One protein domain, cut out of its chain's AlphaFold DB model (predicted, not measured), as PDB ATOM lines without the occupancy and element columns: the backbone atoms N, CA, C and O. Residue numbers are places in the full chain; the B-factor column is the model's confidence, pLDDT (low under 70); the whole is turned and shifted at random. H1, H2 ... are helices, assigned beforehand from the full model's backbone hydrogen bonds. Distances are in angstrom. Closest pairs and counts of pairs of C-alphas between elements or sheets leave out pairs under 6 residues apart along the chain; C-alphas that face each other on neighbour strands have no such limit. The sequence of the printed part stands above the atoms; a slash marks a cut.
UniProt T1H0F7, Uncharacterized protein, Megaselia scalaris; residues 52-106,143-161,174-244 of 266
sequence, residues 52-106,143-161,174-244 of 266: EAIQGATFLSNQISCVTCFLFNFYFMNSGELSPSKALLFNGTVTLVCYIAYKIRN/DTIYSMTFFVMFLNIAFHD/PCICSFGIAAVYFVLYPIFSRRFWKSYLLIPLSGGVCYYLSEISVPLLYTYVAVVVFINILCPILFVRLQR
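What this domain is: This is residues 52 to 106, 143 to 161 and 174 to 244 of the 266 residues of an uncharacterized protein of Megaselia scalaris (UniProt T1H0F7). The long helix H1 runs through the middle of six roughly aligned helices, with H3, H4 and the hairpin of H5 and H6 packed around it and H2 beyond H4. The free end of H3, residues 143 to 148, sticks out. The printed part has 145 residues, with six named helices and no named strand: all helix. It is compact, radius of gyration of the C-alphas 16.6 A, spanning 53 by 45 by 27 A.

Where its parts are: Find C-alpha 52 at (-33.129, -2.379, 42.730); H1 runs 39.9 A to residue 78. Next come H2, 84 to 103, H3, 143 to 159, H4, 181 to 196, and H5, 199 to 216. H6, 218 to 244, runs 39.0 A to C-alpha 244 at (-38.165, -8.093, 57.217).

How they stand to each other: Start at H1, the hub, touching H3, H4, H5 and H6; for instance, its closest C-alphas to H6, Ala 53 and Pro 236, are 5.2 A apart. H1, H5 and H6 form a bundle, helices side by side. H2 touches H4, closest C-alphas Asn 91 and Ile 181, 6.6 A. O i to N i+4 pairs are all within hydrogen-bond range in H2 and H3, against H1 21 of 23, H4 8 of 12, H5 11 of 14, H6 20 of 23.

The domain as a whole: Cuts at 107 to 142 and 162 to 173 leave C-alpha gaps of 47.0 A and 19.5 A. Links H1 to H2, H4 to H5 and H5 to H6 are tight. Residues 174 to 180 have pLDDT under 70.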
ATOM      1  N   GLU A  52     -33.124  -3.815  42.420       89.69
ATOM      2  CA  GLU A  52     -33.129  -2.379  42.730       89.69
ATOM      3  C   GLU A  52     -32.079  -2.027  43.790       89.69
ATOM      4  O   GLU A  52     -31.392  -1.012  43.670       89.69
ATOM      5  N   ALA A  53     -31.887  -2.892  44.791       90.50
ATOM      6  CA  ALA A  53     -30.842  -2.714  45.798       90.50
ATOM      7  C   ALA A  53     -29.430  -2.784  45.186       90.50
ATOM      8  O   ALA A  53     -28.576  -1.963  45.518       90.50
ATOM      9  N   ILE A  54     -29.192  -3.716  44.255       91.19
ATOM     10  CA  ILE A  54     -27.929  -3.802  43.505       91.19
ATOM     11  C   ILE A  54     -27.742  -2.555  42.634       91.19
ATOM     12  O   ILE A  54     -26.664  -1.965  42.638       91.19
ATOM     13  N   GLN A  55     -28.783  -2.108  41.924       89.00
ATOM     14  CA  GLN A  55     -28.726  -0.888  41.114       89.00
ATOM     15  C   GLN A  55     -28.345   0.331  41.963       89.00
ATOM     16  O   GLN A  55     -27.467   1.092  41.559       89.00
ATOM     17  N   GLY A  56     -28.920   0.473  43.161       87.94
ATOM     18  CA  GLY A  56     -28.535   1.506  44.126       87.94
ATOM     19  C   GLY A  56     -27.073   1.393  44.571       87.94
ATOM     20  O   GLY A  56     -26.330   2.373  44.528       87.94
ATOM     21  N   ALA A  57     -26.619   0.186  44.916       91.44
ATOM     22  CA  ALA A  57     -25.238  -0.069  45.332       91.44
ATOM     23  C   ALA A  57     -24.195   0.259  44.242       91.44
ATOM     24  O   ALA A  57     -23.055   0.629  44.560       91.44
ATOM     25  N   THR A  58     -24.586   0.200  42.960       91.62
ATOM     26  CA  THR A  58     -23.681   0.567  41.861       91.62
ATOM     27  C   THR A  58     -23.261   2.034  41.894       91.62
ATOM     28  O   THR A  58     -22.133   2.332  41.509       91.62
ATOM     29  N   PHE A  59     -24.100   2.949  42.397       89.88
ATOM     30  CA  PHE A  59     -23.749   4.370  42.499       89.88
ATOM     31  C   PHE A  59     -22.630   4.613  43.518       89.88
ATOM     32  O   PHE A  59     -21.688   5.355  43.234       89.88
ATOM     33  N   LEU A  60     -22.679   3.935  44.669       91.69
ATOM     34  CA  LEU A  60     -21.620   3.998  45.681       91.69
ATOM     35  C   LEU A  60     -20.300   3.438  45.143       91.69
ATOM     36  O   LEU A  60     -19.254   4.080  45.227       91.69
ATOM     37  N   SER A  61     -20.368   2.264  44.520       93.50
ATOM     38  CA  SER A  61     -19.202   1.602  43.925       93.50
ATOM     39  C   SER A  61     -18.578   2.434  42.812       93.50
ATOM     40  O   SER A  61     -17.355   2.485  42.667       93.50
ATOM     41  N   ASN A  62     -19.413   3.134  42.050       91.94
ATOM     42  CA  ASN A  62     -18.956   4.056  41.035       91.94
ATOM     43  C   ASN A  62     -18.174   5.236  41.623       91.94
ATOM     44  O   ASN A  62     -17.103   5.567  41.124       91.94
ATOM     45  N   GLN A  63     -18.661   5.840  42.709       91.50
ATOM     46  CA  GLN A  63     -17.959   6.957  43.343       91.50
ATOM     47  C   GLN A  63     -16.615   6.530  43.936       91.50
ATOM     48  O   GLN A  63     -15.623   7.234  43.766       91.50
ATOM     49  N   ILE A  64     -16.549   5.350  44.557       93.31
ATOM     50  CA  ILE A  64     -15.283   4.776  45.038       93.31
ATOM     51  C   ILE A  64     -14.306   4.588  43.873       93.31
ATOM     52  O   ILE A  64     -13.124   4.913  43.980       93.31
ATOM     53  N   SER A  65     -14.802   4.115  42.733       94.12
ATOM     54  CA  SER A  65     -13.994   3.938  41.525       94.12
ATOM     55  C   SER A  65     -13.521   5.275  40.944       94.12
ATOM     56  O   SER A  65     -12.367   5.397  40.550       94.12
ATOM     57  N   CYS A  66     -14.373   6.302  40.960       91.75
ATOM     58  CA  CYS A  66     -14.037   7.666  40.556       91.75
ATOM     59  C   CYS A  66     -12.913   8.261  41.425       91.75
ATOM     60  O   CYS A  66     -11.907   8.736  40.898       91.75
ATOM     61  N   VAL A  67     -13.042   8.154  42.752       92.31
ATOM     62  CA  VAL A  67     -12.013   8.580  43.717       92.31
ATOM     63  C   VAL A  67     -10.704   7.819  43.497       92.31
ATOM     64  O   VAL A  67      -9.633   8.421  43.486       92.31
ATOM     65  N   THR A  68     -10.779   6.509  43.261       93.31
ATOM     66  CA  THR A  68      -9.593   5.674  43.011       93.31
ATOM     67  C   THR A  68      -8.884   6.087  41.719       93.31
ATOM     68  O   THR A  68      -7.667   6.254  41.717       93.31
ATOM     69  N   CYS A  69      -9.627   6.341  40.637       91.88
ATOM     70  CA  CYS A  69      -9.070   6.888  39.396       91.88
ATOM     71  C   CYS A  69      -8.395   8.249  39.612       91.88
ATOM     72  O   CYS A  69      -7.334   8.509  39.044       91.88
ATOM     73  N   PHE A  70      -8.989   9.128  40.420       91.25
ATOM     74  CA  PHE A  70      -8.383  10.416  40.749       91.25
ATOM     75  C   PHE A  70      -7.045  10.244  41.489       91.25
ATOM     76  O   PHE A  70      -6.043  10.836  41.087       91.25
ATOM     77  N   LEU A  71      -7.001   9.383  42.513       91.38
ATOM     78  CA  LEU A  71      -5.775   9.076  43.261       91.38
ATOM     79  C   LEU A  71      -4.704   8.420  42.381       91.38
ATOM     80  O   LEU A  71      -3.521   8.707  42.540       91.38
ATOM     81  N   PHE A  72      -5.114   7.598  41.417       90.00
ATOM     82  CA  PHE A  72      -4.216   7.017  40.425       90.00
ATOM     83  C   PHE A  72      -3.566   8.096  39.552       90.00
ATOM     84  O   PHE A  72      -2.345   8.138  39.428       90.00
ATOM     85  N   ASN A  73      -4.354   9.029  39.009       88.75
ATOM     86  CA  ASN A  73      -3.806  10.156  38.246       88.75
ATOM     87  C   ASN A  73      -2.839  10.999  39.090       88.75
ATOM     88  O   ASN A  73      -1.799  11.424  38.590       88.75
ATOM     89  N   PHE A  74      -3.158  11.222  40.369       88.25
ATOM     90  CA  PHE A  74      -2.268  11.924  41.293       88.25
ATOM     91  C   PHE A  74      -0.948  11.168  41.509       88.25
ATOM     92  O   PHE A  74       0.117  11.773  41.423       88.25
ATOM     93  N   TYR A  75      -1.005   9.848  41.714       89.94
ATOM     94  CA  TYR A  75       0.183   9.007  41.863       89.94
ATOM     95  C   TYR A  75       1.089   9.053  40.625       89.94
ATOM     96  O   TYR A  75       2.277   9.319  40.764       89.94
ATOM     97  N   PHE A  76       0.532   8.887  39.419       88.81
ATOM     98  CA  PHE A  76       1.296   8.919  38.161       88.81
ATOM     99  C   PHE A  76       1.898  10.288  37.840       88.81
ATOM    100  O   PHE A  76       2.947  10.396  37.203       88.81
ATOM    101  N   MET A  77       1.225  11.354  38.265       88.69
ATOM    102  CA  MET A  77       1.757  12.707  38.152       88.69
ATOM    103  C   MET A  77       2.899  12.935  39.153       88.69
ATOM    104  O   MET A  77       3.888  13.571  38.803       88.69
ATOM    105  N   ASN A  78       2.802  12.373  40.364       87.75
ATOM    106  CA  ASN A  78       3.851  12.449  41.383       87.75
ATOM    107  C   ASN A  78       5.072  11.568  41.060       87.75
ATOM    108  O   ASN A  78       6.195  11.948  41.376       87.75
ATOM    109  N   SER A  79       4.880  10.415  40.408       88.56
ATOM    110  CA  SER A  79       5.978   9.552  39.940       88.56
ATOM    111  C   SER A  79       6.692  10.097  38.695       88.56
ATOM    112  O   SER A  79       7.738   9.580  38.309       88.56
ATOM    113  N   GLY A  80       6.151  11.147  38.065       86.38
ATOM    114  CA  GLY A  80       6.716  11.779  36.870       86.38
ATOM    115  C   GLY A  80       6.425  11.041  35.558       86.38
ATOM    116  O   GLY A  80       6.860  11.492  34.499       86.38
ATOM    117  N   GLU A  81       5.669   9.942  35.591       85.25
ATOM    118  CA  GLU A  81       5.305   9.171  34.396       85.25
ATOM    119  C   GLU A  81       4.278   9.907  33.521       85.25
ATOM    120  O   GLU A  81       4.316   9.839  32.287       85.25
ATOM    121  N   LEU A  82       3.376  10.667  34.151       85.25
ATOM    122  CA  LEU A  82       2.384  11.476  33.458       85.25
ATOM    123  C   LEU A  82       2.841  12.935  33.365       85.25
ATOM    124  O   LEU A  82       2.769  13.701  34.323       85.25
ATOM    125  N   SER A  83       3.254  13.350  32.166       88.94
ATOM    126  CA  SER A  83       3.572  14.757  31.903       88.94
ATOM    127  C   SER A  83       2.332  15.653  32.100       88.94
ATOM    128  O   SER A  83       1.276  15.343  31.527       88.94
ATOM    129  N   PRO A  84       2.438  16.795  32.815       85.06
ATOM    130  CA  PRO A  84       1.303  17.684  33.075       85.06
ATOM    131  C   PRO A  84       0.596  18.181  31.807       85.06
ATOM    132  O   PRO A  84      -0.625  18.307  31.780       85.06
ATOM    133  N   SER A  85       1.338  18.411  30.721       86.19
ATOM    134  CA  SER A  85       0.772  18.863  29.443       86.19
ATOM    135  C   SER A  85      -0.119  17.802  28.791       86.19
ATOM    136  O   SER A  85      -1.197  18.121  28.285       86.19
ATOM    137  N   LYS A  86       0.287  16.527  28.852       87.12
ATOM    138  CA  LYS A  86      -0.509  15.394  28.354       87.12
ATOM    139  C   LYS A  86      -1.772  15.204  29.192       87.12
ATOM    140  O   LYS A  86      -2.845  15.002  28.625       87.12
ATOM    141  N   ALA A  87      -1.656  15.329  30.515       85.81
ATOM    142  CA  ALA A  87      -2.798  15.264  31.423       85.81
ATOM    143  C   ALA A  87      -3.816  16.375  31.131       85.81
ATOM    144  O   ALA A  87      -5.011  16.105  31.026       85.81
ATOM    145  N   LEU A  88      -3.361  17.619  30.946       83.94
ATOM    146  CA  LEU A  88      -4.232  18.747  30.605       83.94
ATOM    147  C   LEU A  88      -4.948  18.538  29.268       83.94
ATOM    148  O   LEU A  88      -6.151  18.777  29.180       83.94
ATOM    149  N   LEU A  89      -4.239  18.054  28.244       86.38
ATOM    150  CA  LEU A  89      -4.830  17.801  26.931       86.38
ATOM    151  C   LEU A  89      -5.888  16.694  26.992       86.38
ATOM    152  O   LEU A  89      -6.974  16.867  26.443       86.38
ATOM    153  N   PHE A  90      -5.611  15.597  27.701       87.69
ATOM    154  CA  PHE A  90      -6.582  14.522  27.907       87.69
ATOM    155  C   PHE A  90      -7.821  14.998  28.679       87.69
ATOM    156  O   PHE A  90      -8.951  14.735  28.276       87.69
ATOM    157  N   ASN A  91      -7.641  15.756  29.761       84.12
ATOM    158  CA  ASN A  91      -8.777  16.302  30.504       84.12
ATOM    159  C   ASN A  91      -9.581  17.294  29.654       84.12
ATOM    160  O   ASN A  91     -10.809  17.252  29.666       84.12
ATOM    161  N   GLY A  92      -8.908  18.129  28.858       82.50
ATOM    162  CA  GLY A  92      -9.555  19.059  27.937       82.50
ATOM    163  C   GLY A  92     -10.394  18.361  26.866       82.50
ATOM    164  O   GLY A  92     -11.526  18.777  26.601       82.50
ATOM    165  N   THR A  93      -9.896  17.261  26.293       85.00
ATOM    166  CA  THR A  93     -10.652  16.483  25.300       85.00
ATOM    167  C   THR A  93     -11.862  15.810  25.938       85.00
ATOM    168  O   THR A  93     -12.959  15.909  25.390       85.00
ATOM    169  N   VAL A  94     -11.713  15.218  27.129       85.25
ATOM    170  CA  VAL A  94     -12.833  14.639  27.890       85.25
ATOM    171  C   VAL A  94     -13.889  15.702  28.199       85.25
ATOM    172  O   VAL A  94     -15.069  15.481  27.930       85.25
ATOM    173  N   THR A  95     -13.490  16.883  28.685       82.69
ATOM    174  CA  THR A  95     -14.435  17.973  28.987       82.69
ATOM    175  C   THR A  95     -15.191  18.445  27.749       82.69
ATOM    176  O   THR A  95     -16.400  18.670  27.818       82.69
ATOM    177  N   LEU A  96     -14.511  18.534  26.602       82.56
ATOM    178  CA  LEU A  96     -15.116  18.944  25.339       82.56
ATOM    179  C   LEU A  96     -16.125  17.897  24.850       82.56
ATOM    180  O   LEU A  96     -17.251  18.246  24.497       82.56
ATOM    181  N   VAL A  97     -15.754  16.615  24.881       85.19
ATOM    182  CA  VAL A  97     -16.637  15.505  24.493       85.19
ATOM    183  C   VAL A  97     -17.869  15.452  25.395       85.19
ATOM    184  O   VAL A  97     -18.986  15.372  24.886       85.19
ATOM    185  N   CYS A  98     -17.699  15.556  26.716       82.19
ATOM    186  CA  CYS A  98     -18.815  15.589  27.661       82.19
ATOM    187  C   CYS A  98     -19.734  16.797  27.430       82.19
ATOM    188  O   CYS A  98     -20.954  16.642  27.463       82.19
ATOM    189  N   TYR A  99     -19.173  17.980  27.162       79.06
ATOM    190  CA  TYR A  99     -19.951  19.184  26.861       79.06
ATOM    191  C   TYR A  99     -20.776  19.024  25.578       79.06
ATOM    192  O   TYR A  99     -21.983  19.279  25.581       79.06
ATOM    193  N   ILE A 100     -20.154  18.533  24.500       81.06
ATOM    194  CA  ILE A 100     -20.842  18.259  23.235       81.06
ATOM    195  C   ILE A 100     -21.941  17.217  23.459       81.06
ATOM    196  O   ILE A 100     -23.080  17.455  23.073       81.06
ATOM    197  N   ALA A 101     -21.644  16.107  24.140       83.06
ATOM    198  CA  ALA A 101     -22.621  15.062  24.442       83.06
ATOM    199  C   ALA A 101     -23.811  15.586  25.266       83.06
ATOM    200  O   ALA A 101     -24.950  15.175  25.040       83.06
ATOM    201  N   TYR A 102     -23.570  16.520  26.190       80.44
ATOM    202  CA  TYR A 102     -24.617  17.152  26.992       80.44
ATOM    203  C   TYR A 102     -25.504  18.095  26.163       80.44
ATOM    204  O   TYR A 102     -26.728  18.089  26.316       80.44
ATOM    205  N   LYS A 103     -24.913  18.883  25.254       78.00
ATOM    206  CA  LYS A 103     -25.619  19.900  24.452       78.00
ATOM    207  C   LYS A 103     -26.070  19.432  23.063       78.00
ATOM    208  O   LYS A 103     -26.785  20.183  22.404       78.00
ATOM    209  N   ILE A 104     -25.750  18.206  22.634       80.81
ATOM    210  CA  ILE A 104     -25.978  17.711  21.259       80.81
ATOM    211  C   ILE A 104     -27.420  17.869  20.753       80.81
ATOM    212  O   ILE A 104     -27.638  17.995  19.554       80.81
ATOM    213  N   ARG A 105     -28.414  17.880  21.652       75.56
ATOM    214  CA  ARG A 105     -29.830  18.025  21.276       75.56
ATOM    215  C   ARG A 105     -30.327  19.467  21.187       75.56
ATOM    216  O   ARG A 105     -31.276  19.698  20.455       75.56
ATOM    217  N   ASN A 106     -29.694  20.411  21.885       76.56
ATOM    218  CA  ASN A 106     -30.117  21.814  21.973       76.56
ATOM    219  C   ASN A 106     -28.887  22.729  21.876       76.56
ATOM    220  O   ASN A 106     -28.501  23.378  22.852       76.56
ATOM    221  N   ASP A 143       3.338  15.775  54.044       91.44
ATOM    222  CA  ASP A 143       2.595  14.956  55.011       91.44
ATOM    223  C   ASP A 143       1.191  15.516  55.260       91.44
ATOM    224  O   ASP A 143       0.202  14.772  55.337       91.44
ATOM    225  N   THR A 144       1.079  16.849  55.309       90.94
ATOM    226  CA  THR A 144      -0.220  17.521  55.390       90.94
ATOM    227  C   THR A 144      -1.041  17.334  54.120       90.94
ATOM    228  O   THR A 144      -2.253  17.164  54.228       90.94
ATOM    229  N   ILE A 145      -0.417  17.286  52.935       87.62
ATOM    230  CA  ILE A 145      -1.129  17.037  51.671       87.62
ATOM    231  C   ILE A 145      -1.766  15.646  51.695       87.62
ATOM    232  O   ILE A 145      -2.980  15.547  51.535       87.62
ATOM    233  N   TYR A 146      -1.002  14.587  51.980       89.75
ATOM    234  CA  TYR A 146      -1.548  13.224  52.022       89.75
ATOM    235  C   TYR A 146      -2.651  13.063  53.075       89.75
ATOM    236  O   TYR A 146      -3.693  12.466  52.792       89.75
ATOM    237  N   SER A 147      -2.461  13.644  54.262       91.38
ATOM    238  CA  SER A 147      -3.457  13.596  55.340       91.38
ATOM    239  C   SER A 147      -4.749  14.317  54.948       91.38
ATOM    240  O   SER A 147      -5.841  13.764  55.084       91.38
ATOM    241  N   MET A 148      -4.640  15.532  54.404       86.81
ATOM    242  CA  MET A 148      -5.802  16.298  53.955       86.81
ATOM    243  C   MET A 148      -6.505  15.623  52.778       86.81
ATOM    244  O   MET A 148      -7.731  15.552  52.769       86.81
ATOM    245  N   THR A 149      -5.764  15.061  51.818       88.69
ATOM    246  CA  THR A 149      -6.349  14.288  50.716       88.69
ATOM    247  C   THR A 149      -7.136  13.094  51.245       88.69
ATOM    248  O   THR A 149      -8.268  12.898  50.812       88.69
ATOM    249  N   PHE A 150      -6.609  12.335  52.212       90.25
ATOM    250  CA  PHE A 150      -7.334  11.215  52.814       90.25
ATOM    251  C   PHE A 150      -8.677  11.655  53.412       90.25
ATOM    252  O   PHE A 150      -9.716  11.097  53.057       90.25
ATOM    253  N   PHE A 151      -8.680  12.688  54.262       88.62
ATOM    254  CA  PHE A 151      -9.915  13.172  54.883       88.62
ATOM    255  C   PHE A 151     -10.895  13.744  53.859       88.62
ATOM    256  O   PHE A 151     -12.079  13.428  53.915       88.62
ATOM    257  N   VAL A 152     -10.428  14.536  52.890       87.31
ATOM    258  CA  VAL A 152     -11.299  15.109  51.852       87.31
ATOM    259  C   VAL A 152     -11.895  14.014  50.967       87.31
ATOM    260  O   VAL A 152     -13.084  14.072  50.665       87.31
ATOM    261  N   MET A 153     -11.123  12.990  50.585       88.56
ATOM    262  CA  MET A 153     -11.640  11.854  49.812       88.56
ATOM    263  C   MET A 153     -12.632  11.016  50.625       88.56
ATOM    264  O   MET A 153     -13.671  10.616  50.103       88.56
ATOM    265  N   PHE A 154     -12.355  10.787  51.910       89.31
ATOM    266  CA  PHE A 154     -13.275  10.091  52.807       89.31
ATOM    267  C   PHE A 154     -14.600  10.847  52.955       89.31
ATOM    268  O   PHE A 154     -15.668  10.272  52.750       89.31
ATOM    269  N   LEU A 155     -14.538  12.150  53.247       85.38
ATOM    270  CA  LEU A 155     -15.714  13.016  53.339       85.38
ATOM    271  C   LEU A 155     -16.465  13.073  52.008       85.38
ATOM    272  O   LEU A 155     -17.692  13.062  52.002       85.38
ATOM    273  N   ASN A 156     -15.746  13.089  50.883       87.69
ATOM    274  CA  ASN A 156     -16.358  13.052  49.565       87.69
ATOM    275  C   ASN A 156     -17.175  11.774  49.361       87.69
ATOM    276  O   ASN A 156     -18.304  11.882  48.912       87.69
ATOM    277  N   ILE A 157     -16.663  10.596  49.730       89.44
ATOM    278  CA  ILE A 157     -17.426   9.338  49.651       89.44
ATOM    279  C   ILE A 157     -18.604   9.350  50.636       89.44
ATOM    280  O   ILE A 157     -19.705   8.944  50.281       89.44
ATOM    281  N   ALA A 158     -18.402   9.829  51.865       87.25
ATOM    282  CA  ALA A 158     -19.432   9.811  52.902       87.25
ATOM    283  C   ALA A 158     -20.615  10.752  52.607       87.25
ATOM    284  O   ALA A 158     -21.761  10.402  52.885       87.25
ATOM    285  N   PHE A 159     -20.342  11.932  52.045       85.00
ATOM    286  CA  PHE A 159     -21.329  12.992  51.816       85.00
ATOM    287  C   PHE A 159     -21.676  13.205  50.338       85.00
ATOM    288  O   PHE A 159     -22.332  14.191  50.000       85.00
ATOM    289  N   HIS A 160     -21.256  12.308  49.439       82.62
ATOM    290  CA  HIS A 160     -21.691  12.380  48.048       82.62
ATOM    291  C   HIS A 160     -23.200  12.150  47.952       82.62
ATOM    292  O   HIS A 160     -23.750  11.226  48.551       82.62
ATOM    293  N   ASP A 161     -23.876  12.958  47.142       79.81
ATOM    294  CA  ASP A 161     -25.290  12.748  46.861       79.81
ATOM    295  C   ASP A 161     -25.462  11.633  45.817       79.81
ATOM    296  O   ASP A 161     -25.326  11.843  44.605       79.81
ATOM    297  N   PRO A 174     -19.743  28.784  40.129       46.25
ATOM    298  CA  PRO A 174     -18.773  29.577  39.389       46.25
ATOM    299  C   PRO A 174     -17.354  29.225  39.841       46.25
ATOM    300  O   PRO A 174     -16.570  30.074  40.244       46.25
ATOM    301  N   CYS A 175     -17.011  27.940  39.755       46.22
ATOM    302  CA  CYS A 175     -15.625  27.506  39.644       46.22
ATOM    303  C   CYS A 175     -15.541  26.381  38.607       46.22
ATOM    304  O   CYS A 175     -15.273  25.225  38.907       46.22
ATOM    305  N   ILE A 176     -15.756  26.749  37.341       44.66
ATOM    306  CA  ILE A 176     -15.253  25.985  36.186       44.66
ATOM    307  C   ILE A 176     -13.733  26.244  36.036       44.66
ATOM    308  O   ILE A 176     -13.134  25.933  35.014       44.66
ATOM    309  N   CYS A 177     -13.057  26.784  37.061       44.25
ATOM    310  CA  CYS A 177     -11.610  26.959  37.073       44.25
ATOM    311  C   CYS A 177     -10.898  25.641  37.327       44.25
ATOM    312  O   CYS A 177     -10.457  25.346  38.435       44.25
ATOM    313  N   SER A 178     -10.734  24.882  36.252       50.88
ATOM    314  CA  SER A 178      -9.435  24.512  35.689       50.88
ATOM    315  C   SER A 178      -9.640  23.247  34.869       50.88
ATOM    316  O   SER A 178     -10.394  22.359  35.257       50.88
ATOM    317  N   PHE A 179      -8.842  23.071  33.826       52.81
ATOM    318  CA  PHE A 179      -8.499  21.759  33.261       52.81
ATOM    319  C   PHE A 179      -7.831  20.810  34.291       52.81
ATOM    320  O   PHE A 179      -7.123  19.875  33.931       52.81
ATOM    321  N   GLY A 180      -8.008  21.070  35.587       68.50
ATOM    322  CA  GLY A 180      -7.472  20.305  36.685       68.50
ATOM    323  C   GLY A 180      -8.203  18.981  36.782       68.50
ATOM    324  O   GLY A 180      -9.433  18.919  36.766       68.50
ATOM    325  N   ILE A 181      -7.411  17.928  36.930       78.19
ATOM    326  CA  ILE A 181      -7.853  16.538  37.017       78.19
ATOM    327  C   ILE A 181      -9.018  16.404  38.022       78.19
ATOM    328  O   ILE A 181     -10.038  15.798  37.711       78.19
ATOM    329  N   ALA A 182      -8.941  17.060  39.186       82.06
ATOM    330  CA  ALA A 182      -9.987  17.012  40.214       82.06
ATOM    331  C   ALA A 182     -11.373  17.491  39.732       82.06
ATOM    332  O   ALA A 182     -12.384  16.879  40.074       82.06
ATOM    333  N   ALA A 183     -11.449  18.552  38.921       76.81
ATOM    334  CA  ALA A 183     -12.726  19.098  38.454       76.81
ATOM    335  C   ALA A 183     -13.443  18.133  37.496       76.81
ATOM    336  O   ALA A 183     -14.668  17.987  37.542       76.81
ATOM    337  N   VAL A 184     -12.678  17.414  36.669       83.12
ATOM    338  CA  VAL A 184     -13.221  16.395  35.765       83.12
ATOM    339  C   VAL A 184     -13.863  15.259  36.562       83.12
ATOM    340  O   VAL A 184     -15.006  14.898  36.289       83.12
ATOM    341  N   TYR A 185     -13.178  14.746  37.586       85.75
ATOM    342  CA  TYR A 185     -13.659  13.613  38.385       85.75
ATOM    343  C   TYR A 185     -14.750  13.981  39.407       85.75
ATOM    344  O   TYR A 185     -15.670  13.194  39.617       85.75
ATOM    345  N   PHE A 186     -14.707  15.160  40.035       83.69
ATOM    346  CA  PHE A 186     -15.632  15.496  41.132       83.69
ATOM    347  C   PHE A 186     -16.769  16.445  40.759       83.69
ATOM    348  O   PHE A 186     -17.745  16.524  41.502       83.69
ATOM    349  N   VAL A 187     -16.688  17.138  39.619       76.94
ATOM    350  CA  VAL A 187     -17.743  18.062  39.169       76.94
ATOM    351  C   VAL A 187     -18.380  17.563  37.880       76.94
ATOM    352  O   VAL A 187     -19.580  17.296  37.844       76.94
ATOM    353  N   LEU A 188     -17.585  17.385  36.824       78.12
ATOM    354  CA  LEU A 188     -18.117  17.007  35.514       78.12
ATOM    355  C   LEU A 188     -18.647  15.570  35.505       78.12
ATOM    356  O   LEU A 188     -19.743  15.310  35.006       78.12
ATOM    357  N   TYR A 189     -17.877  14.640  36.066       84.00
ATOM    358  CA  TYR A 189     -18.216  13.226  36.050       84.00
ATOM    359  C   TYR A 189     -19.526  12.905  36.795       84.00
ATOM    360  O   TYR A 189     -20.350  12.201  36.209       84.00
ATOM    361  N   PRO A 190     -19.817  13.446  37.999       82.88
ATOM    362  CA  PRO A 190     -21.112  13.247  38.655       82.88
ATOM    363  C   PRO A 190     -22.298  13.820  37.872       82.88
ATOM    364  O   PRO A 190     -23.362  13.208  37.833       82.88
ATOM    365  N   ILE A 191     -22.137  14.968  37.204       79.06
ATOM    366  CA  ILE A 191     -23.191  15.545  36.350       79.06
ATOM    367  C   ILE A 191     -23.469  14.619  35.160       79.06
ATOM    368  O   ILE A 191     -24.625  14.338  34.829       79.06
ATOM    369  N   PHE A 192     -22.406  14.113  34.535       80.56
ATOM    370  CA  PHE A 192     -22.510  13.187  33.416       80.56
ATOM    371  C   PHE A 192     -23.127  11.847  33.839       80.56
ATOM    372  O   PHE A 192     -24.045  11.350  33.180       80.56
ATOM    373  N   SER A 193     -22.680  11.280  34.962       83.75
ATOM    374  CA  SER A 193     -23.197  10.016  35.484       83.75
ATOM    375  C   SER A 193     -24.665  10.154  35.886       83.75
ATOM    376  O   SER A 193     -25.477   9.360  35.429       83.75
ATOM    377  N   ARG A 194     -25.087  11.215  36.581       82.06
ATOM    378  CA  ARG A 194     -26.515  11.446  36.895       82.06
ATOM    379  C   ARG A 194     -27.427  11.376  35.669       82.06
ATOM    380  O   ARG A 194     -28.557  10.905  35.767       82.06
ATOM    381  N   ARG A 195     -26.947  11.825  34.506       80.31
ATOM    382  CA  ARG A 195     -27.736  11.829  33.269       80.31
ATOM    383  C   ARG A 195     -27.713  10.498  32.519       80.31
ATOM    384  O   ARG A 195     -28.744  10.102  31.975       80.31
ATOM    385  N   PHE A 196     -26.556   9.845  32.445       82.69
ATOM    386  CA  PHE A 196     -26.325   8.699  31.559       82.69
ATOM    387  C   PHE A 196     -26.065   7.376  32.291       82.69
ATOM    388  O   PHE A 196     -25.874   6.355  31.632       82.69
ATOM    389  N   TRP A 197     -26.064   7.360  33.628       85.88
ATOM    390  CA  TRP A 197     -25.701   6.170  34.391       85.88
ATOM    391  C   TRP A 197     -26.675   5.021  34.158       85.88
ATOM    392  O   TRP A 197     -27.900   5.159  34.219       85.88
ATOM    393  N   LYS A 198     -26.082   3.856  33.917       88.94
ATOM    394  CA  LYS A 198     -26.734   2.556  33.841       88.94
ATOM    395  C   LYS A 198     -25.842   1.561  34.565       88.94
ATOM    396  O   LYS A 198     -24.623   1.635  34.449       88.94
ATOM    397  N   SER A 199     -26.437   0.604  35.268       85.88
ATOM    398  CA  SER A 199     -25.697  -0.298  36.160       85.88
ATOM    399  C   SER A 199     -24.635  -1.147  35.452       85.88
ATOM    400  O   SER A 199     -23.617  -1.466  36.055       85.88
ATOM    401  N   TYR A 200     -24.809  -1.451  34.161       87.81
ATOM    402  CA  TYR A 200     -23.804  -2.174  33.375       87.81
ATOM    403  C   TYR A 200     -22.520  -1.364  33.120       87.81
ATOM    404  O   TYR A 200     -21.485  -1.962  32.843       87.81
ATOM    405  N   LEU A 201     -22.547  -0.028  33.241       90.19
ATOM    406  CA  LEU A 201     -21.364   0.828  33.068       90.19
ATOM    407  C   LEU A 201     -20.349   0.682  34.212       90.19
ATOM    408  O   LEU A 201     -19.187   1.041  34.040       90.19
ATOM    409  N   LEU A 202     -20.753   0.108  35.351       91.56
ATOM    410  CA  LEU A 202     -19.842  -0.176  36.458       91.56
ATOM    411  C   LEU A 202     -18.781  -1.221  36.080       91.56
ATOM    412  O   LEU A 202     -17.643  -1.123  36.527       91.56
ATOM    413  N   ILE A 203     -19.133  -2.212  35.257       91.62
ATOM    414  CA  ILE A 203     -18.241  -3.324  34.896       91.62
ATOM    415  C   ILE A 203     -16.991  -2.831  34.146       91.62
ATOM    416  O   ILE A 203     -15.890  -3.083  34.632       91.62
ATOM    417  N   PRO A 204     -17.096  -2.098  33.017       93.06
ATOM    418  CA  PRO A 204     -15.907  -1.607  32.323       93.06
ATOM    419  C   PRO A 204     -15.115  -0.599  33.165       93.06
ATOM    420  O   PRO A 204     -13.890  -0.569  33.090       93.06
ATOM    421  N   LEU A 205     -15.793   0.199  33.996       92.19
ATOM    422  CA  LEU A 205     -15.139   1.205  34.830       92.19
ATOM    423  C   LEU A 205     -14.324   0.566  35.965       92.19
ATOM    424  O   LEU A 205     -13.155   0.897  36.141       92.19
ATOM    425  N   SER A 206     -14.906  -0.395  36.682       93.62
ATOM    426  CA  SER A 206     -14.196  -1.176  37.705       93.62
ATOM    427  C   SER A 206     -13.099  -2.057  37.104       93.62
ATOM    428  O   SER A 206     -12.020  -2.145  37.679       93.62
ATOM    429  N   GLY A 207     -13.314  -2.633  35.916       94.12
ATOM    430  CA  GLY A 207     -12.281  -3.364  35.178       94.12
ATOM    431  C   GLY A 207     -11.067  -2.493  34.843       94.12
ATOM    432  O   GLY A 207      -9.933  -2.921  35.050       94.12
ATOM    433  N   GLY A 208     -11.295  -1.249  34.405       93.25
ATOM    434  CA  GLY A 208     -10.227  -0.270  34.188       93.25
ATOM    435  C   GLY A 208      -9.463   0.061  35.473       93.25
ATOM    436  O   GLY A 208      -8.236   0.046  35.476       93.25
ATOM    437  N   VAL A 209     -10.171   0.286  36.584       94.94
ATOM    438  CA  VAL A 209      -9.545   0.523  37.899       94.94
ATOM    439  C   VAL A 209      -8.714  -0.678  38.354       94.94
ATOM    440  O   VAL A 209      -7.605  -0.494  38.845       94.94
ATOM    441  N   CYS A 210      -9.202  -1.903  38.154       95.50
ATOM    442  CA  CYS A 210      -8.455  -3.118  38.472       95.50
ATOM    443  C   CYS A 210      -7.161  -3.234  37.658       95.50
ATOM    444  O   CYS A 210      -6.121  -3.540  38.234       95.50
ATOM    445  N   TYR A 211      -7.205  -2.955  36.351       93.88
ATOM    446  CA  TYR A 211      -6.009  -2.946  35.501       93.88
ATOM    447  C   TYR A 211      -4.968  -1.937  36.005       93.88
ATOM    448  O   TYR A 211      -3.797  -2.257  36.185       93.88
ATOM    449  N   TYR A 212      -5.413  -0.725  36.329       91.00
ATOM    450  CA  TYR A 212      -4.544   0.307  36.880       91.00
ATOM    451  C   TYR A 212      -3.959  -0.077  38.249       91.00
ATOM    452  O   TYR A 212      -2.769   0.107  38.495       91.00
ATOM    453  N   LEU A 213      -4.757  -0.669  39.137       93.25
ATOM    454  CA  LEU A 213      -4.287  -1.123  40.447       93.25
ATOM    455  C   LEU A 213      -3.305  -2.296  40.353       93.25
ATOM    456  O   LEU A 213      -2.399  -2.364  41.184       93.25
ATOM    457  N   SER A 214      -3.449  -3.189  39.364       92.19
ATOM    458  CA  SER A 214      -2.505  -4.298  39.172       92.19
ATOM    459  C   SER A 214      -1.096  -3.834  38.808       92.19
ATOM    460  O   SER A 214      -0.144  -4.503  39.196       92.19
ATOM    461  N   GLU A 215      -0.965  -2.683  38.143       88.56
ATOM    462  CA  GLU A 215       0.335  -2.081  37.818       88.56
ATOM    463  C   GLU A 215       1.018  -1.463  39.052       88.56
ATOM    464  O   GLU A 215       2.241  -1.454  39.144       88.56
ATOM    465  N   ILE A 216       0.247  -0.967  40.029       89.06
ATOM    466  CA  ILE A 216       0.803  -0.341  41.242       89.06
ATOM    467  C   ILE A 216       1.099  -1.382  42.320       89.06
ATOM    468  O   ILE A 216       2.223  -1.479  42.811       89.06
ATOM    469  N   SER A 217       0.073  -2.104  42.782       92.75
ATOM    470  CA  SER A 217       0.245  -3.070  43.865       92.75
ATOM    471  C   SER A 217      -0.905  -4.074  43.956       92.75
ATOM    472  O   SER A 217      -2.092  -3.733  43.986       92.75
ATOM    473  N   VAL A 218      -0.527  -5.343  44.103       93.44
ATOM    474  CA  VAL A 218      -1.453  -6.472  44.256       93.44
ATOM    475  C   VAL A 218      -2.329  -6.369  45.522       93.44
ATOM    476  O   VAL A 218      -3.523  -6.662  45.433       93.44
ATOM    477  N   PRO A 219      -1.828  -5.922  46.696       94.31
ATOM    478  CA  PRO A 219      -2.677  -5.763  47.875       94.31
ATOM    479  C   PRO A 219      -3.794  -4.733  47.672       94.31
ATOM    480  O   PRO A 219      -4.942  -5.012  48.020       94.31
ATOM    481  N   LEU A 220      -3.501  -3.577  47.059       92.25
ATOM    482  CA  LEU A 220      -4.524  -2.557  46.808       92.25
ATOM    483  C   LEU A 220      -5.602  -3.069  45.849       92.25
ATOM    484  O   LEU A 220      -6.787  -2.851  46.103       92.25
ATOM    485  N   LEU A 221      -5.218  -3.827  44.817       94.81
ATOM    486  CA  LEU A 221      -6.165  -4.497  43.927       94.81
ATOM    487  C   LEU A 221      -7.136  -5.395  44.704       94.81
ATOM    488  O   LEU A 221      -8.351  -5.252  44.563       94.81
ATOM    489  N   TYR A 222      -6.621  -6.294  45.548       95.31
ATOM    490  CA  TYR A 222      -7.476  -7.192  46.326       95.31
ATOM    491  C   TYR A 222      -8.382  -6.433  47.295       95.31
ATOM    492  O   TYR A 222      -9.555  -6.785  47.417       95.31
ATOM    493  N   THR A 223      -7.885  -5.372  47.941       94.75
ATOM    494  CA  THR A 223      -8.724  -4.543  48.821       94.75
ATOM    495  C   THR A 223      -9.847  -3.846  48.053       94.75
ATOM    496  O   THR A 223     -10.995  -3.894  48.491       94.75
ATOM    497  N   TYR A 224      -9.568  -3.279  46.876       95.56
ATOM    498  CA  TYR A 224     -10.581  -2.647  46.032       95.56
ATOM    499  C   TYR A 224     -11.635  -3.657  45.562       95.56
ATOM    500  O   TYR A 224     -12.832  -3.420  45.730       95.56
ATOM    501  N   VAL A 225     -11.212  -4.816  45.044       95.56
ATOM    502  CA  VAL A 225     -12.133  -5.875  44.600       95.56
ATOM    503  C   VAL A 225     -12.996  -6.367  45.763       95.56
ATOM    504  O   VAL A 225     -14.209  -6.498  45.606       95.56
ATOM    505  N   ALA A 226     -12.408  -6.581  46.942       95.81
ATOM    506  CA  ALA A 226     -13.148  -6.982  48.134       95.81
ATOM    507  C   ALA A 226     -14.207  -5.940  48.529       95.81
ATOM    508  O   ALA A 226     -15.345  -6.313  48.808       95.81
ATOM    509  N   VAL A 227     -13.873  -4.644  48.491       95.31
ATOM    510  CA  VAL A 227     -14.814  -3.548  48.777       95.31
ATOM    511  C   VAL A 227     -15.941  -3.496  47.743       95.31
ATOM    512  O   VAL A 227     -17.108  -3.418  48.120       95.31
ATOM    513  N   VAL A 228     -15.636  -3.595  46.447       94.19
ATOM    514  CA  VAL A 228     -16.651  -3.581  45.378       94.19
ATOM    515  C   VAL A 228     -17.583  -4.791  45.486       94.19
ATOM    516  O   VAL A 228     -18.800  -4.637  45.372       94.19
ATOM    517  N   VAL A 229     -17.051  -5.986  45.751       94.00
ATOM    518  CA  VAL A 229     -17.853  -7.201  45.965       94.00
ATOM    519  C   VAL A 229     -18.717  -7.068  47.218       94.00
ATOM    520  O   VAL A 229     -19.911  -7.370  47.183       94.00
ATOM    521  N   PHE A 230     -18.149  -6.563  48.314       95.62
ATOM    522  CA  PHE A 230     -18.885  -6.316  49.549       95.62
ATOM    523  C   PHE A 230     -20.060  -5.356  49.314       95.62
ATOM    524  O   PHE A 230     -21.197  -5.675  49.666       95.62
ATOM    525  N   ILE A 231     -19.823  -4.232  48.639       94.75
ATOM    526  CA  ILE A 231     -20.851  -3.217  48.397       94.75
ATOM    527  C   ILE A 231     -21.920  -3.704  47.417       94.75
ATOM    528  O   ILE A 231     -23.095  -3.464  47.664       94.75
ATOM    529  N   ASN A 232     -21.568  -4.382  46.323       93.38
ATOM    530  CA  ASN A 232     -22.562  -4.756  45.305       93.38
ATOM    531  C   ASN A 232     -23.278  -6.079  45.586       93.38
ATOM    532  O   ASN A 232     -24.323  -6.327  44.990       93.38
ATOM    533  N   ILE A 233     -22.741  -6.935  46.460       92.00
ATOM    534  CA  ILE A 233     -23.322  -8.254  46.744       92.00
ATOM    535  C   ILE A 233     -23.763  -8.344  48.203       92.00
ATOM    536  O   ILE A 233     -24.946  -8.540  48.478       92.00
ATOM    537  N   LEU A 234     -22.836  -8.175  49.150       93.31
ATOM    538  CA  LEU A 234     -23.132  -8.387  50.569       93.31
ATOM    539  C   LEU A 234     -24.099  -7.328  51.112       93.31
ATOM    540  O   LEU A 234     -25.076  -7.693  51.768       93.31
ATOM    541  N   CYS A 235     -23.900  -6.047  50.788       93.25
ATOM    542  CA  CYS A 235     -24.786  -4.975  51.246       93.25
ATOM    543  C   CYS A 235     -26.237  -5.134  50.744       93.25
ATOM    544  O   CYS A 235     -27.131  -5.111  51.587       93.25
ATOM    545  N   PRO A 236     -26.528  -5.368  49.446       93.94
ATOM    546  CA  PRO A 236     -27.887  -5.638  48.976       93.94
ATOM    547  C   PRO A 236     -28.530  -6.867  49.621       93.94
ATOM    548  O   PRO A 236     -29.704  -6.822  49.985       93.94
ATOM    549  N   ILE A 237     -27.769  -7.952  49.818       92.56
ATOM    550  CA  ILE A 237     -28.276  -9.160  50.484       92.56
ATOM    551  C   ILE A 237     -28.679  -8.853  51.929       92.56
ATOM    552  O   ILE A 237     -29.771  -9.225  52.361       92.56
ATOM    553  N   LEU A 238     -27.807  -8.177  52.679       91.75
ATOM    554  CA  LEU A 238     -28.085  -7.769  54.053       91.75
ATOM    555  C   LEU A 238     -29.262  -6.794  54.104       91.75
ATOM    556  O   LEU A 238     -30.176  -6.989  54.900       91.75
ATOM    557  N   PHE A 239     -29.293  -5.806  53.211       91.31
ATOM    558  CA  PHE A 239     -30.354  -4.812  53.126       91.31
ATOM    559  C   PHE A 239     -31.729  -5.457  52.923       91.31
ATOM    560  O   PHE A 239     -32.648  -5.181  53.690       91.31
ATOM    561  N   VAL A 240     -31.874  -6.364  51.952       91.69
ATOM    562  CA  VAL A 240     -33.158  -7.036  51.689       91.69
ATOM    563  C   VAL A 240     -33.545  -7.993  52.820       91.69
ATOM    564  O   VAL A 240     -34.721  -8.082  53.170       91.69
ATOM    565  N   ARG A 241     -32.583  -8.673  53.460       90.06
ATOM    566  CA  ARG A 241     -32.870  -9.495  54.652       90.06
ATOM    567  C   ARG A 241     -33.383  -8.648  55.816       90.06
ATOM    568  O   ARG A 241     -34.363  -9.029  56.451       90.06
ATOM    569  N   LEU A 242     -32.761  -7.494  56.055       89.19
ATOM    570  CA  LEU A 242     -33.115  -6.583  57.143       89.19
ATOM    571  C   LEU A 242     -34.454  -5.867  56.922       89.19
ATOM    572  O   LEU A 242     -35.085  -5.470  57.899       89.19
ATOM    573  N   GLN A 243     -34.946  -5.759  55.680       87.00
ATOM    574  CA  GLN A 243     -36.287  -5.216  55.416       87.00
ATOM    575  C   GLN A 243     -37.397  -5.988  56.146       87.00
ATOM    576  O   GLN A 243     -38.406  -5.389  56.498       87.00
ATOM    577  N   ARG A 244     -37.198  -7.280  56.452       81.88
ATOM    578  CA  ARG A 244     -38.165  -8.093  57.217       81.88
ATOM    579  C   ARG A 244     -38.413  -7.559  58.630       81.88
ATOM    580  O   ARG A 244     -39.499  -7.744  59.165       81.88
TER     581      ARG A 244